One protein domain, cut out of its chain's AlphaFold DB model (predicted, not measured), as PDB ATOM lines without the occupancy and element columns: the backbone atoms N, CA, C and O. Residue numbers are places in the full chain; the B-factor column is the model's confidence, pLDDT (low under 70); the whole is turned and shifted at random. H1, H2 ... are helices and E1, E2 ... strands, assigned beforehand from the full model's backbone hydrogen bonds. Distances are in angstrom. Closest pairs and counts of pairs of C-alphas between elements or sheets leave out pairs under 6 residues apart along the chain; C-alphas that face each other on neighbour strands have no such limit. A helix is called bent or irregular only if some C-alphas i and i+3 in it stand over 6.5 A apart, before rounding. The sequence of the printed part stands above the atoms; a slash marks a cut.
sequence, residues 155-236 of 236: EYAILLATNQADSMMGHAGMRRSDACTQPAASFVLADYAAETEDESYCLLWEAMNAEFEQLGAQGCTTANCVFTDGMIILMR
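Overview. This is residues 155 to 236 of the 236 residues of an uncharacterized protein of Ruthenibacterium lactatiformans (UniProt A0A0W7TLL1). Two long helices, H1 and H3, cover one face of a small, twisted three-stranded sheet, making two layers, helices on one face and the other face bare. Short H2 leads from E1 into H3. The 82 printed residues include three named helices and three named strands, in the order H1 E1 H2 H3 E2 E3, class mixed; the antiparallel sheet runs E1 E3 E2. The whole is compact, radius of gyration of the C-alphas 11.9 A, and spans 36 by 22 by 18 A.

Arrangement. Start at inner strand E3, residues 231 to 235; antiparallel to it is E1, residues 183 to 188, with N 187 and O 232 2.8 A apart, within hydrogen-bond range. E2, residues 222 to 228, forms a hairpin with E3; find N 235 and O 224 within hydrogen-bond range, 2.7 A apart. H1, residues 155 to 171, is over E2, height over the sheet 9.1 A; the closest C-alphas, of Ala 161 and Cys 225, are 5.2 A apart. H3, residues 197 to 217, is on the same face over E1 and E3, height 10.2 A. H3 touches H1 with its residues 205 to 212 alone, closest C-alphas Met 168 and Asn 209, 5.9 A, the same way at a shallow tilt of 34 degrees, only just short of steep. H2, residues 189 to 192, touches H3, closest C-alphas Tyr 192 and Ser 200, 5.3 A. E1, H2, H3 and E2 form a split strand-helix-strand unit, E3 between its same-way strands, with a right-handed crossover. Every O i to N i+4 pair is within hydrogen-bond range in H3, 10 of 13 in H1; H2 is too short for one.

Along the chain. Find C-alpha 155 at (13.833, 28.004, -29.293); H1 runs 23.2 A from there, with a kink of 35 degrees near residue 165, and is only just irregular, C-alphas 161 and 164 being 6.52 A apart. H3 spans 30.1 A and E2 20.1 A; E3 ends at C-alpha 235 (6.661, 35.253, -46.527).

Size, cuts and confidence. The farthest C-alphas, of Ala 179 and Glu 195, are 37.2 A apart. The link H1 to E1 is long, and its residues 175 to 176 pair in parallel with 222 to 223 of E2. The printed part has no cut, and no printed residue is under 70 in pLDDT.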
ATOM      1  N   GLU A 155      12.510  28.293 -28.733       93.75
ATOM      2  CA  GLU A 155      13.833  28.004 -29.293       93.75
ATOM      3  C   GLU A 155      13.761  27.045 -30.491       93.75
ATOM      4  O   GLU A 155      14.396  27.292 -31.520       93.75
ATOM      5  N   TYR A 156      12.923  26.008 -30.405       92.38
ATOM      6  CA  TYR A 156      12.678  25.092 -31.515       92.38
ATOM      7  C   TYR A 156      11.924  25.776 -32.653       92.38
ATOM      8  O   TYR A 156      12.271  25.572 -33.815       92.38
ATOM      9  N   ALA A 157      10.952  26.640 -32.350       94.12
ATOM     10  CA  ALA A 157      10.232  27.401 -33.368       94.12
ATOM     11  C   ALA A 157      11.157  28.359 -34.146       94.12
ATOM     12  O   ALA A 157      11.058  28.468 -35.369       94.12
ATOM     13  N   ILE A 158      12.107  29.009 -33.465       94.56
ATOM     14  CA  ILE A 158      13.123  29.864 -34.096       94.56
ATOM     15  C   ILE A 158      14.071  29.032 -34.967       94.56
ATOM     16  O   ILE A 158      14.367  29.421 -36.101       94.56
ATOM     17  N   LEU A 159      14.543  27.883 -34.471       94.00
ATOM     18  CA  LEU A 159      15.375  26.961 -35.253       94.00
ATOM     19  C   LEU A 159      14.644  26.463 -36.505       94.00
ATOM     20  O   LEU A 159      15.249  26.395 -37.580       94.00
ATOM     21  N   LEU A 160      13.346  26.177 -36.372       94.56
ATOM     22  CA  LEU A 160      12.478  25.758 -37.464       94.56
ATOM     23  C   LEU A 160      12.336  26.866 -38.518       94.56
ATOM     24  O   LEU A 160      12.581  26.637 -39.701       94.56
ATOM     25  N   ALA A 161      12.030  28.093 -38.086       93.88
ATOM     26  CA  ALA A 161      11.860  29.254 -38.959       93.88
ATOM     27  C   ALA A 161      13.157  29.705 -39.659       93.88
ATOM     28  O   ALA A 161      13.095  30.362 -40.695       93.88
ATOM     29  N   THR A 162      14.329  29.357 -39.124       89.56
ATOM     30  CA  THR A 162      15.633  29.766 -39.668       89.56
ATOM     31  C   THR A 162      16.352  28.599 -40.349       89.56
ATOM     32  O   THR A 162      16.174  28.375 -41.544       89.56
ATOM     33  N   ASN A 163      17.145  27.826 -39.615       88.56
ATOM     34  CA  ASN A 163      18.040  26.812 -40.180       88.56
ATOM     35  C   ASN A 163      17.298  25.731 -40.969       88.56
ATOM     36  O   ASN A 163      17.740  25.287 -42.025       88.56
ATOM     37  N   GLN A 164      16.164  25.292 -40.444       92.44
ATOM     38  CA  GLN A 164      15.412  24.182 -41.013       92.44
ATOM     39  C   GLN A 164      14.536  24.605 -42.190       92.44
ATOM     40  O   GLN A 164      14.469  23.893 -43.192       92.44
ATOM     41  N   ALA A 165      13.948  25.800 -42.122       93.62
ATOM     42  CA  ALA A 165      13.253  26.405 -43.247       93.62
ATOM     43  C   ALA A 165      14.151  26.541 -44.484       93.62
ATOM     44  O   ALA A 165      13.657  26.357 -45.589       93.62
ATOM     45  N   ASP A 166      15.457  26.790 -44.333       93.69
ATOM     46  CA  ASP A 166      16.380  26.815 -45.480       93.69
ATOM     47  C   ASP A 166      16.484  25.458 -46.179       93.69
ATOM     48  O   ASP A 166      16.500  25.391 -47.409       93.69
ATOM     49  N   SER A 167      16.499  24.370 -45.405       93.75
ATOM     50  CA  SER A 167      16.503  23.015 -45.955       93.75
ATOM     51  C   SER A 167      15.188  22.695 -46.673       93.75
ATOM     52  O   SER A 167      15.220  22.156 -47.780       93.75
ATOM     53  N   MET A 168      14.043  23.055 -46.079       94.81
ATOM     54  CA  MET A 168      12.719  22.866 -46.694       94.81
ATOM     55  C   MET A 168      12.570  23.695 -47.979       94.81
ATOM     56  O   MET A 168      12.181  23.171 -49.021       94.81
ATOM     57  N   MET A 169      12.968  24.972 -47.948       94.00
ATOM     58  CA  MET A 169      12.970  25.847 -49.123       94.00
ATOM     59  C   MET A 169      13.848  25.291 -50.241       94.00
ATOM     60  O   MET A 169      13.411  25.254 -51.388       94.00
ATOM     61  N   GLY A 170      15.057  24.822 -49.918       92.00
ATOM     62  CA  GLY A 170      15.958  24.220 -50.897       92.00
ATOM     63  C   GLY A 170      15.352  22.991 -51.579       92.00
ATOM     64  O   GLY A 170      15.478  22.850 -52.795       92.00
ATOM     65  N   HIS A 171      14.645  22.143 -50.822       91.44
ATOM     66  CA  HIS A 171      13.922  20.994 -51.372       91.44
ATOM     67  C   HIS A 171      12.790  21.420 -52.318       91.44
ATOM     68  O   HIS A 171      12.641  20.857 -53.400       91.44
ATOM     69  N   ALA A 172      12.065  22.482 -51.963       93.00
ATOM     70  CA  ALA A 172      11.002  23.058 -52.780       93.00
ATOM     71  C   ALA A 172      11.504  23.959 -53.937       93.00
ATOM     72  O   ALA A 172      10.703  24.613 -54.605       93.00
ATOM     73  N   GLY A 173      12.818  24.015 -54.194       92.38
ATOM     74  CA  GLY A 173      13.409  24.812 -55.277       92.38
ATOM     75  C   GLY A 173      13.448  26.324 -55.016       92.38
ATOM     76  O   GLY A 173      13.635  27.111 -55.947       92.38
ATOM     77  N   MET A 174      13.288  26.737 -53.761       94.94
ATOM     78  CA  MET A 174      13.271  28.128 -53.316       94.94
ATOM     79  C   MET A 174      14.569  28.543 -52.623       94.94
ATOM     80  O   MET A 174      15.328  27.727 -52.102       94.94
ATOM     81  N   ARG A 175      14.818  29.855 -52.588       94.69
ATOM     82  CA  ARG A 175      15.908  30.471 -51.821       94.69
ATOM     83  C   ARG A 175      15.369  31.429 -50.767       94.69
ATOM     84  O   ARG A 175      14.396  32.139 -51.021       94.69
ATOM     85  N   ARG A 176      16.049  31.520 -49.622       95.06
ATOM     86  CA  ARG A 176      15.751  32.564 -48.638       95.06
ATOM     87  C   ARG A 176      15.998  33.954 -49.229       95.06
ATOM     88  O   ARG A 176      17.019  34.174 -49.881       95.06
ATOM     89  N   SER A 177      15.082  34.888 -48.986       95.19
ATOM     90  CA  SER A 177      15.213  36.285 -49.403       95.19
ATOM     91  C   SER A 177      14.568  37.244 -48.407       95.19
ATOM     92  O   SER A 177      13.355  37.230 -48.226       95.19
ATOM     93  N   ASP A 178      15.350  38.166 -47.843       93.75
ATOM     94  CA  ASP A 178      14.839  39.206 -46.934       93.75
ATOM     95  C   ASP A 178      13.930  40.237 -47.635       93.75
ATOM     96  O   ASP A 178      13.290  41.057 -46.979       93.75
ATOM     97  N   ALA A 179      13.852  40.208 -48.971       94.56
ATOM     98  CA  ALA A 179      12.935  41.049 -49.739       94.56
ATOM     99  C   ALA A 179      11.475  40.557 -49.682       94.56
ATOM    100  O   ALA A 179      10.559  41.329 -49.984       94.56
ATOM    101  N   CYS A 180      11.246  39.294 -49.303       94.62
ATOM    102  CA  CYS A 180       9.914  38.716 -49.160       94.62
ATOM    103  C   CYS A 180       9.206  39.343 -47.952       94.62
ATOM    104  O   CYS A 180       9.582  39.120 -46.800       94.62
ATOM    105  N   THR A 181       8.181  40.148 -48.228       94.25
ATOM    106  CA  THR A 181       7.428  40.911 -47.216       94.25
ATOM    107  C   THR A 181       5.938  40.589 -47.214       94.25
ATOM    108  O   THR A 181       5.214  41.069 -46.340       94.25
ATOM    109  N   GLN A 182       5.460  39.792 -48.173       94.56
ATOM    110  CA  GLN A 182       4.053  39.446 -48.261       94.56
ATOM    111  C   GLN A 182       3.793  38.121 -47.533       94.56
ATOM    112  O   GLN A 182       4.347  37.101 -47.943       94.56
ATOM    113  N   PRO A 183       2.915  38.089 -46.513       95.00
ATOM    114  CA  PRO A 183       2.544  36.841 -45.857       95.00
ATOM    115  C   PRO A 183       1.891  35.880 -46.854       95.00
ATOM    116  O   PRO A 183       0.954  36.245 -47.571       95.00
ATOM    117  N   ALA A 184       2.402  34.656 -46.898       95.00
ATOM    118  CA  ALA A 184       1.865  33.540 -47.663       95.00
ATOM    119  C   ALA A 184       1.060  32.599 -46.760       95.00
ATOM    120  O   ALA A 184      -0.086  32.295 -47.078       95.00
ATOM    121  N   ALA A 185       1.642  32.216 -45.623       95.69
ATOM    122  CA  ALA A 185       1.033  31.344 -44.626       95.69
ATOM    123  C   ALA A 185       1.485  31.744 -43.213       95.69
ATOM    124  O   ALA A 185       2.509  32.408 -43.030       95.69
ATOM    125  N   SER A 186       0.711  31.345 -42.210       95.88
ATOM    126  CA  SER A 186       1.018  31.574 -40.799       95.88
ATOM    127  C   SER A 186       0.673  30.335 -39.990       95.88
ATOM    128  O   SER A 186      -0.441  29.827 -40.103       95.88
ATOM    129  N   PHE A 187       1.597  29.906 -39.143       96.56
ATOM    130  CA  PHE A 187       1.497  28.706 -38.326       96.56
ATOM    131  C   PHE A 187       1.504  29.116 -36.857       96.56
ATOM    132  O   PHE A 187       2.521  29.602 -36.361       96.56
ATOM    133  N   VAL A 188       0.379  28.957 -36.160       97.00
ATOM    134  CA  VAL A 188       0.287  29.239 -34.721       97.00
ATOM    135  C   VAL A 188       0.740  28.007 -33.953       97.00
ATOM    136  O   VAL A 188       0.160  26.945 -34.128       97.00
ATOM    137  N   LEU A 189       1.733  28.129 -33.067       95.69
ATOM    138  CA  LEU A 189       2.279  26.974 -32.333       95.69
ATOM    139  C   LEU A 189       1.212  26.189 -31.552       95.69
ATOM    140  O   LEU A 189       1.291  24.969 -31.447       95.69
ATOM    141  N   ALA A 190       0.205  26.889 -31.027       95.06
ATOM    142  CA  ALA A 190      -0.898  26.286 -30.285       95.06
ATOM    143  C   ALA A 190      -1.803  25.388 -31.148       95.06
ATOM    144  O   ALA A 190      -2.404  24.460 -30.612       95.06
ATOM    145  N   ASP A 191      -1.876  25.631 -32.460       96.44
ATOM    146  CA  ASP A 191      -2.688  24.823 -33.380       96.44
ATOM    147  C   ASP A 191      -2.046  23.454 -33.658       96.44
ATOM    148  O   ASP A 191      -2.727  22.528 -34.095       96.44
ATOM    149  N   TYR A 192      -0.752  23.314 -33.355       96.25
ATOM    150  CA  TYR A 192       0.028  22.084 -33.505       96.25
ATOM    151  C   TYR A 192       0.362  21.438 -32.155       96.25
ATOM    152  O   TYR A 192       1.264  20.614 -32.085       96.25
ATOM    153  N   ALA A 193      -0.325  21.817 -31.073       95.50
ATOM    154  CA  ALA A 193      -0.078  21.247 -29.752       95.50
ATOM    155  C   ALA A 193      -0.521  19.774 -29.690       95.50
ATOM    156  O   ALA A 193      -1.669  19.454 -30.003       95.50
ATOM    157  N   ALA A 194       0.371  18.898 -29.237       94.31
ATOM    158  CA  ALA A 194       0.149  17.456 -29.129       94.31
ATOM    159  C   ALA A 194       0.423  16.947 -27.704       94.31
ATOM    160  O   ALA A 194       0.642  17.735 -26.781       94.31
ATOM    161  N   GLU A 195       0.380  15.628 -27.495       91.25
ATOM    162  CA  GLU A 195       0.645  15.024 -26.181       91.25
ATOM    163  C   GLU A 195       2.114  15.203 -25.771       91.25
ATOM    164  O   GLU A 195       2.433  15.302 -24.583       91.25
ATOM    165  N   THR A 196       3.009  15.306 -26.758       92.56
ATOM    166  CA  THR A 196       4.438  15.566 -26.566       92.56
ATOM    167  C   THR A 196       4.948  16.719 -27.438       92.56
ATOM    168  O   THR A 196       4.359  17.079 -28.461       92.56
ATOM    169  N   GLU A 197       6.080  17.312 -27.045       93.25
ATOM    170  CA  GLU A 197       6.736  18.363 -27.838       93.25
ATOM    171  C   GLU A 197       7.235  17.834 -29.194       93.25
ATOM    172  O   GLU A 197       7.137  18.539 -30.195       93.25
ATOM    173  N   ASP A 198       7.714  16.588 -29.240       94.81
ATOM    174  CA  ASP A 198       8.220  15.945 -30.459       94.81
ATOM    175  C   ASP A 198       7.115  15.760 -31.507       94.81
ATOM    176  O   ASP A 198       7.285  16.129 -32.668       94.81
ATOM    177  N   GLU A 199       5.936  15.298 -31.084       95.38
ATOM    178  CA  GLU A 199       4.758  15.213 -31.950       95.38
ATOM    179  C   GLU A 199       4.310  16.596 -32.426       95.38
ATOM    180  O   GLU A 199       4.001  16.777 -33.604       95.38
ATOM    181  N   SER A 200       4.329  17.589 -31.533       95.56
ATOM    182  CA  SER A 200       3.965  18.967 -31.877       95.56
ATOM    183  C   SER A 200       4.903  19.548 -32.934       95.56
ATOM    184  O   SER A 200       4.475  20.222 -33.873       95.56
ATOM    185  N   TYR A 201       6.197  19.258 -32.797       95.25
ATOM    186  CA  TYR A 201       7.222  19.644 -33.751       95.25
ATOM    187  C   TYR A 201       7.047  18.923 -35.091       95.25
ATOM    188  O   TYR A 201       7.120  19.579 -36.128       95.25
ATOM    189  N   CYS A 202       6.762  17.617 -35.087       95.00
ATOM    190  CA  CYS A 202       6.499  16.856 -36.308       95.00
ATOM    191  C   CYS A 202       5.308  17.434 -37.082       95.00
ATOM    192  O   CYS A 202       5.437  17.712 -38.272       95.00
ATOM    193  N   LEU A 203       4.185  17.699 -36.404       96.31
ATOM    194  CA  LEU A 203       2.994  18.289 -37.023       96.31
ATOM    195  C   LEU A 203       3.285  19.667 -37.634       96.31
ATOM    196  O   LEU A 203       2.865  19.961 -38.755       96.31
ATOM    197  N   LEU A 204       4.017  20.514 -36.906       96.56
ATOM    198  CA  LEU A 204       4.396  21.843 -37.377       96.56
ATOM    199  C   LEU A 204       5.362  21.774 -38.569       96.56
ATOM    200  O   LEU A 204       5.183  22.502 -39.546       96.56
ATOM    201  N   TRP A 205       6.369  20.900 -38.507       95.94
ATOM    202  CA  TRP A 205       7.314  20.667 -39.598       95.94
ATOM    203  C   TRP A 205       6.592  20.202 -40.864       95.94
ATOM    204  O   TRP A 205       6.803  20.773 -41.932       95.94
ATOM    205  N   GLU A 206       5.732  19.187 -40.751       96.19
ATOM    206  CA  GLU A 206       4.976  18.642 -41.882       96.19
ATOM    207  C   GLU A 206       4.104  19.716 -42.535       96.19
ATOM    208  O   GLU A 206       4.119  19.864 -43.760       96.19
ATOM    209  N   ALA A 207       3.405  20.518 -41.724       96.75
ATOM    210  CA  ALA A 207       2.596  21.627 -42.214       96.75
ATOM    211  C   ALA A 207       3.440  22.690 -42.937       96.75
ATOM    212  O   ALA A 207       3.070  23.141 -44.021       96.75
ATOM    213  N   MET A 208       4.592  23.069 -42.376       95.88
ATOM    214  CA  MET A 208       5.497  24.024 -43.016       95.88
ATOM    215  C   MET A 208       6.063  23.494 -44.335       95.88
ATOM    216  O   MET A 208       6.101  24.227 -45.323       95.88
ATOM    217  N   ASN A 209       6.490  22.231 -44.371       95.00
ATOM    218  CA  ASN A 209       7.045  21.620 -45.573       95.00
ATOM    219  C   ASN A 209       6.003  21.551 -46.701       95.00
ATOM    220  O   ASN A 209       6.305  21.919 -47.835       95.00
ATOM    221  N   ALA A 210       4.765  21.165 -46.380       96.00
ATOM    222  CA  ALA A 210       3.669  21.131 -47.346       96.00
ATOM    223  C   ALA A 210       3.384  22.513 -47.965       96.00
ATOM    224  O   ALA A 210       3.189  22.629 -49.175       96.00
ATOM    225  N   GLU A 211       3.415  23.580 -47.162       95.94
ATOM    226  CA  GLU A 211       3.234  24.953 -47.653       95.94
ATOM    227  C   GLU A 211       4.387  25.394 -48.564       95.94
ATOM    228  O   GLU A 211       4.154  25.999 -49.614       95.94
ATOM    229  N   PHE A 212       5.635  25.045 -48.234       95.38
ATOM    230  CA  PHE A 212       6.767  25.311 -49.124       95.38
ATOM    231  C   PHE A 212       6.639  24.577 -50.462       95.38
ATOM    232  O   PHE A 212       6.840  25.188 -51.514       95.38
ATOM    233  N   GLU A 213       6.266  23.300 -50.457       95.06
ATOM    234  CA  GLU A 213       6.011  22.543 -51.687       95.06
ATOM    235  C   GLU A 213       4.895  23.186 -52.519       95.06
ATOM    236  O   GLU A 213       5.025  23.336 -53.739       95.06
ATOM    237  N   GLN A 214       3.827  23.652 -51.868       94.56
ATOM    238  CA  GLN A 214       2.735  24.356 -52.529       94.56
ATOM    239  C   GLN A 214       3.192  25.690 -53.141       94.56
ATOM    240  O   GLN A 214       2.772  26.044 -54.247       94.56
ATOM    241  N   LEU A 215       4.036  26.456 -52.451       94.19
ATOM    242  CA  LEU A 215       4.629  27.696 -52.962       94.19
ATOM    243  C   LEU A 215       5.551  27.437 -54.155       94.19
ATOM    244  O   LEU A 215       5.445  28.131 -55.170       94.19
ATOM    245  N   GLY A 216       6.392  26.406 -54.072       92.88
ATOM    246  CA  GLY A 216       7.245  25.965 -55.175       92.88
ATOM    247  C   GLY A 216       6.423  25.556 -56.400       92.88
ATOM    248  O   GLY A 216       6.693  26.011 -57.512       92.88
ATOM    249  N   ALA A 217       5.337  24.801 -56.203       93.44
ATOM    250  CA  ALA A 217       4.409  24.415 -57.270       93.44
ATOM    251  C   ALA A 217       3.693  25.615 -57.925       93.44
ATOM    252  O   ALA A 217       3.324  25.556 -59.098       93.44
ATOM    253  N   GLN A 218       3.527  26.723 -57.197       93.62
ATOM    254  CA  GLN A 218       2.998  27.989 -57.721       93.62
ATOM    255  C   GLN A 218       4.050  28.832 -58.465       93.62
ATOM    256  O   GLN A 218       3.726  29.909 -58.970       93.62
ATOM    257  N   GLY A 219       5.300  28.366 -58.552       92.88
ATOM    258  CA  GLY A 219       6.404  29.077 -59.199       92.88
ATOM    259  C   GLY A 219       7.076  30.124 -58.310       92.88
ATOM    260  O   GLY A 219       7.770  31.003 -58.825       92.88
ATOM    261  N   CYS A 220       6.876  30.062 -56.991       94.38
ATOM    262  CA  CYS A 220       7.627  30.888 -56.056       94.38
ATOM    263  C   CYS A 220       9.085  30.411 -56.030       94.38
ATOM    264  O   CYS A 220       9.343  29.233 -55.812       94.38
ATOM    265  N   THR A 221      10.040  31.310 -56.276       95.62
ATOM    266  CA  THR A 221      11.482  30.986 -56.290       95.62
ATOM    267  C   THR A 221      12.215  31.513 -55.061       95.62
ATOM    268  O   THR A 221      13.353  31.121 -54.791       95.62
ATOM    269  N   THR A 222      11.568  32.389 -54.297       96.50
ATOM    270  CA  THR A 222      12.093  32.961 -53.062       96.50
ATOM    271  C   THR A 222      11.034  32.961 -51.979       96.50
ATOM    272  O   THR A 222       9.865  33.191 -52.271       96.50
ATOM    273  N   ALA A 223      11.449  32.743 -50.740       96.38
ATOM    274  CA  ALA A 223      10.587  32.862 -49.575       96.38
ATOM    275  C   ALA A 223      11.398  33.346 -48.367       96.38
ATOM    276  O   ALA A 223      12.628  33.401 -48.402       96.38
ATOM    277  N   ASN A 224      10.720  33.708 -47.288       95.56
ATOM    278  CA  ASN A 224      11.344  33.993 -46.003       95.56
ATOM    279  C   ASN A 224      10.472  33.465 -44.868       95.56
ATOM    280  O   ASN A 224       9.260  33.385 -45.016       95.56
ATOM    281  N   CYS A 225      11.072  33.141 -43.731       95.25
ATOM    282  CA  CYS A 225      10.348  32.704 -42.546       95.25
ATOM    283  C   CYS A 225      10.748  33.558 -41.355       95.25
ATOM    284  O   CYS A 225      11.927  33.822 -41.134       95.25
ATOM    285  N   VAL A 226       9.754  33.969 -40.574       95.06
ATOM    286  CA  VAL A 226       9.961  34.774 -39.371       95.06
ATOM    287  C   VAL A 226       9.141  34.183 -38.241       95.06
ATOM    288  O   VAL A 226       7.959  33.904 -38.415       95.06
ATOM    289  N   PHE A 227       9.760  34.011 -37.077       95.94
ATOM    290  CA  PHE A 227       9.045  33.674 -35.852       95.94
ATOM    291  C   PHE A 227       8.713  34.955 -35.076       95.94
ATOM    292  O   PHE A 227       9.606  35.746 -34.779       95.94
ATOM    293  N   THR A 228       7.436  35.170 -34.765       95.25
ATOM    294  CA  THR A 228       6.958  36.298 -33.951       95.25
ATOM    295  C   THR A 228       5.698  35.903 -33.196       95.25
ATOM    296  O   THR A 228       4.830  35.227 -33.741       95.25
ATOM    297  N   ASP A 229       5.586  36.326 -31.937       94.19
ATOM    298  CA  ASP A 229       4.372  36.180 -31.118       94.19
ATOM    299  C   ASP A 229       3.801  34.746 -31.054       94.19
ATOM    300  O   ASP A 229       2.587  34.545 -31.078       94.19
ATOM    301  N   GLY A 230       4.668  33.728 -30.985       94.12
ATOM    302  CA  GLY A 230       4.231  32.325 -30.946       94.12
ATOM    303  C   GLY A 230       3.717  31.795 -32.288       94.12
ATOM    304  O   GLY A 230       3.008  30.788 -32.322       94.12
ATOM    305  N   MET A 231       4.053  32.469 -33.389       95.69
ATOM    306  CA  MET A 231       3.687  32.081 -34.744       95.69
ATOM    307  C   MET A 231       4.904  32.090 -35.665       95.69
ATOM    308  O   MET A 231       5.750  32.981 -35.593       95.69
ATOM    309  N   ILE A 232       4.959  31.128 -36.580       96.62
ATOM    310  CA  ILE A 232       5.877  31.168 -37.718       96.62
ATOM    311  C   ILE A 232       5.112  31.748 -38.902       96.62
ATOM    312  O   ILE A 232       4.038  31.270 -39.253       96.62
ATOM    313  N   ILE A 233       5.647  32.794 -39.517       96.94
ATOM    314  CA  ILE A 233       5.067  33.445 -40.688       96.94
ATOM    315  C   ILE A 233       5.964  33.155 -41.879       96.94
ATOM    316  O   ILE A 233       7.144  33.509 -41.882       96.94
ATOM    317  N   LEU A 234       5.373  32.540 -42.895       96.06
ATOM    318  CA  LEU A 234       5.988  32.311 -44.187       96.06
ATOM    319  C   LEU A 234       5.658  33.483 -45.106       96.06
ATOM    320  O   LEU A 234       4.499  33.852 -45.283       96.06
ATOM    321  N   MET A 235       6.692  34.068 -45.687       96.00
ATOM    322  CA  MET A 235       6.661  35.253 -46.527       96.00
ATOM    323  C   MET A 235       7.119  34.890 -47.936       96.00
ATOM    324  O   MET A 235       8.005  34.052 -48.105       96.00
ATOM    325  N   ARG A 236       6.556  35.555 -48.941       93.69
ATOM    326  CA  ARG A 236       6.937  35.428 -50.351       93.69
ATOM    327  C   ARG A 236       7.140  36.784 -51.015       93.69
ATOM    328  O   ARG A 236       6.674  37.804 -50.452       93.69
TER     329      ARG A 236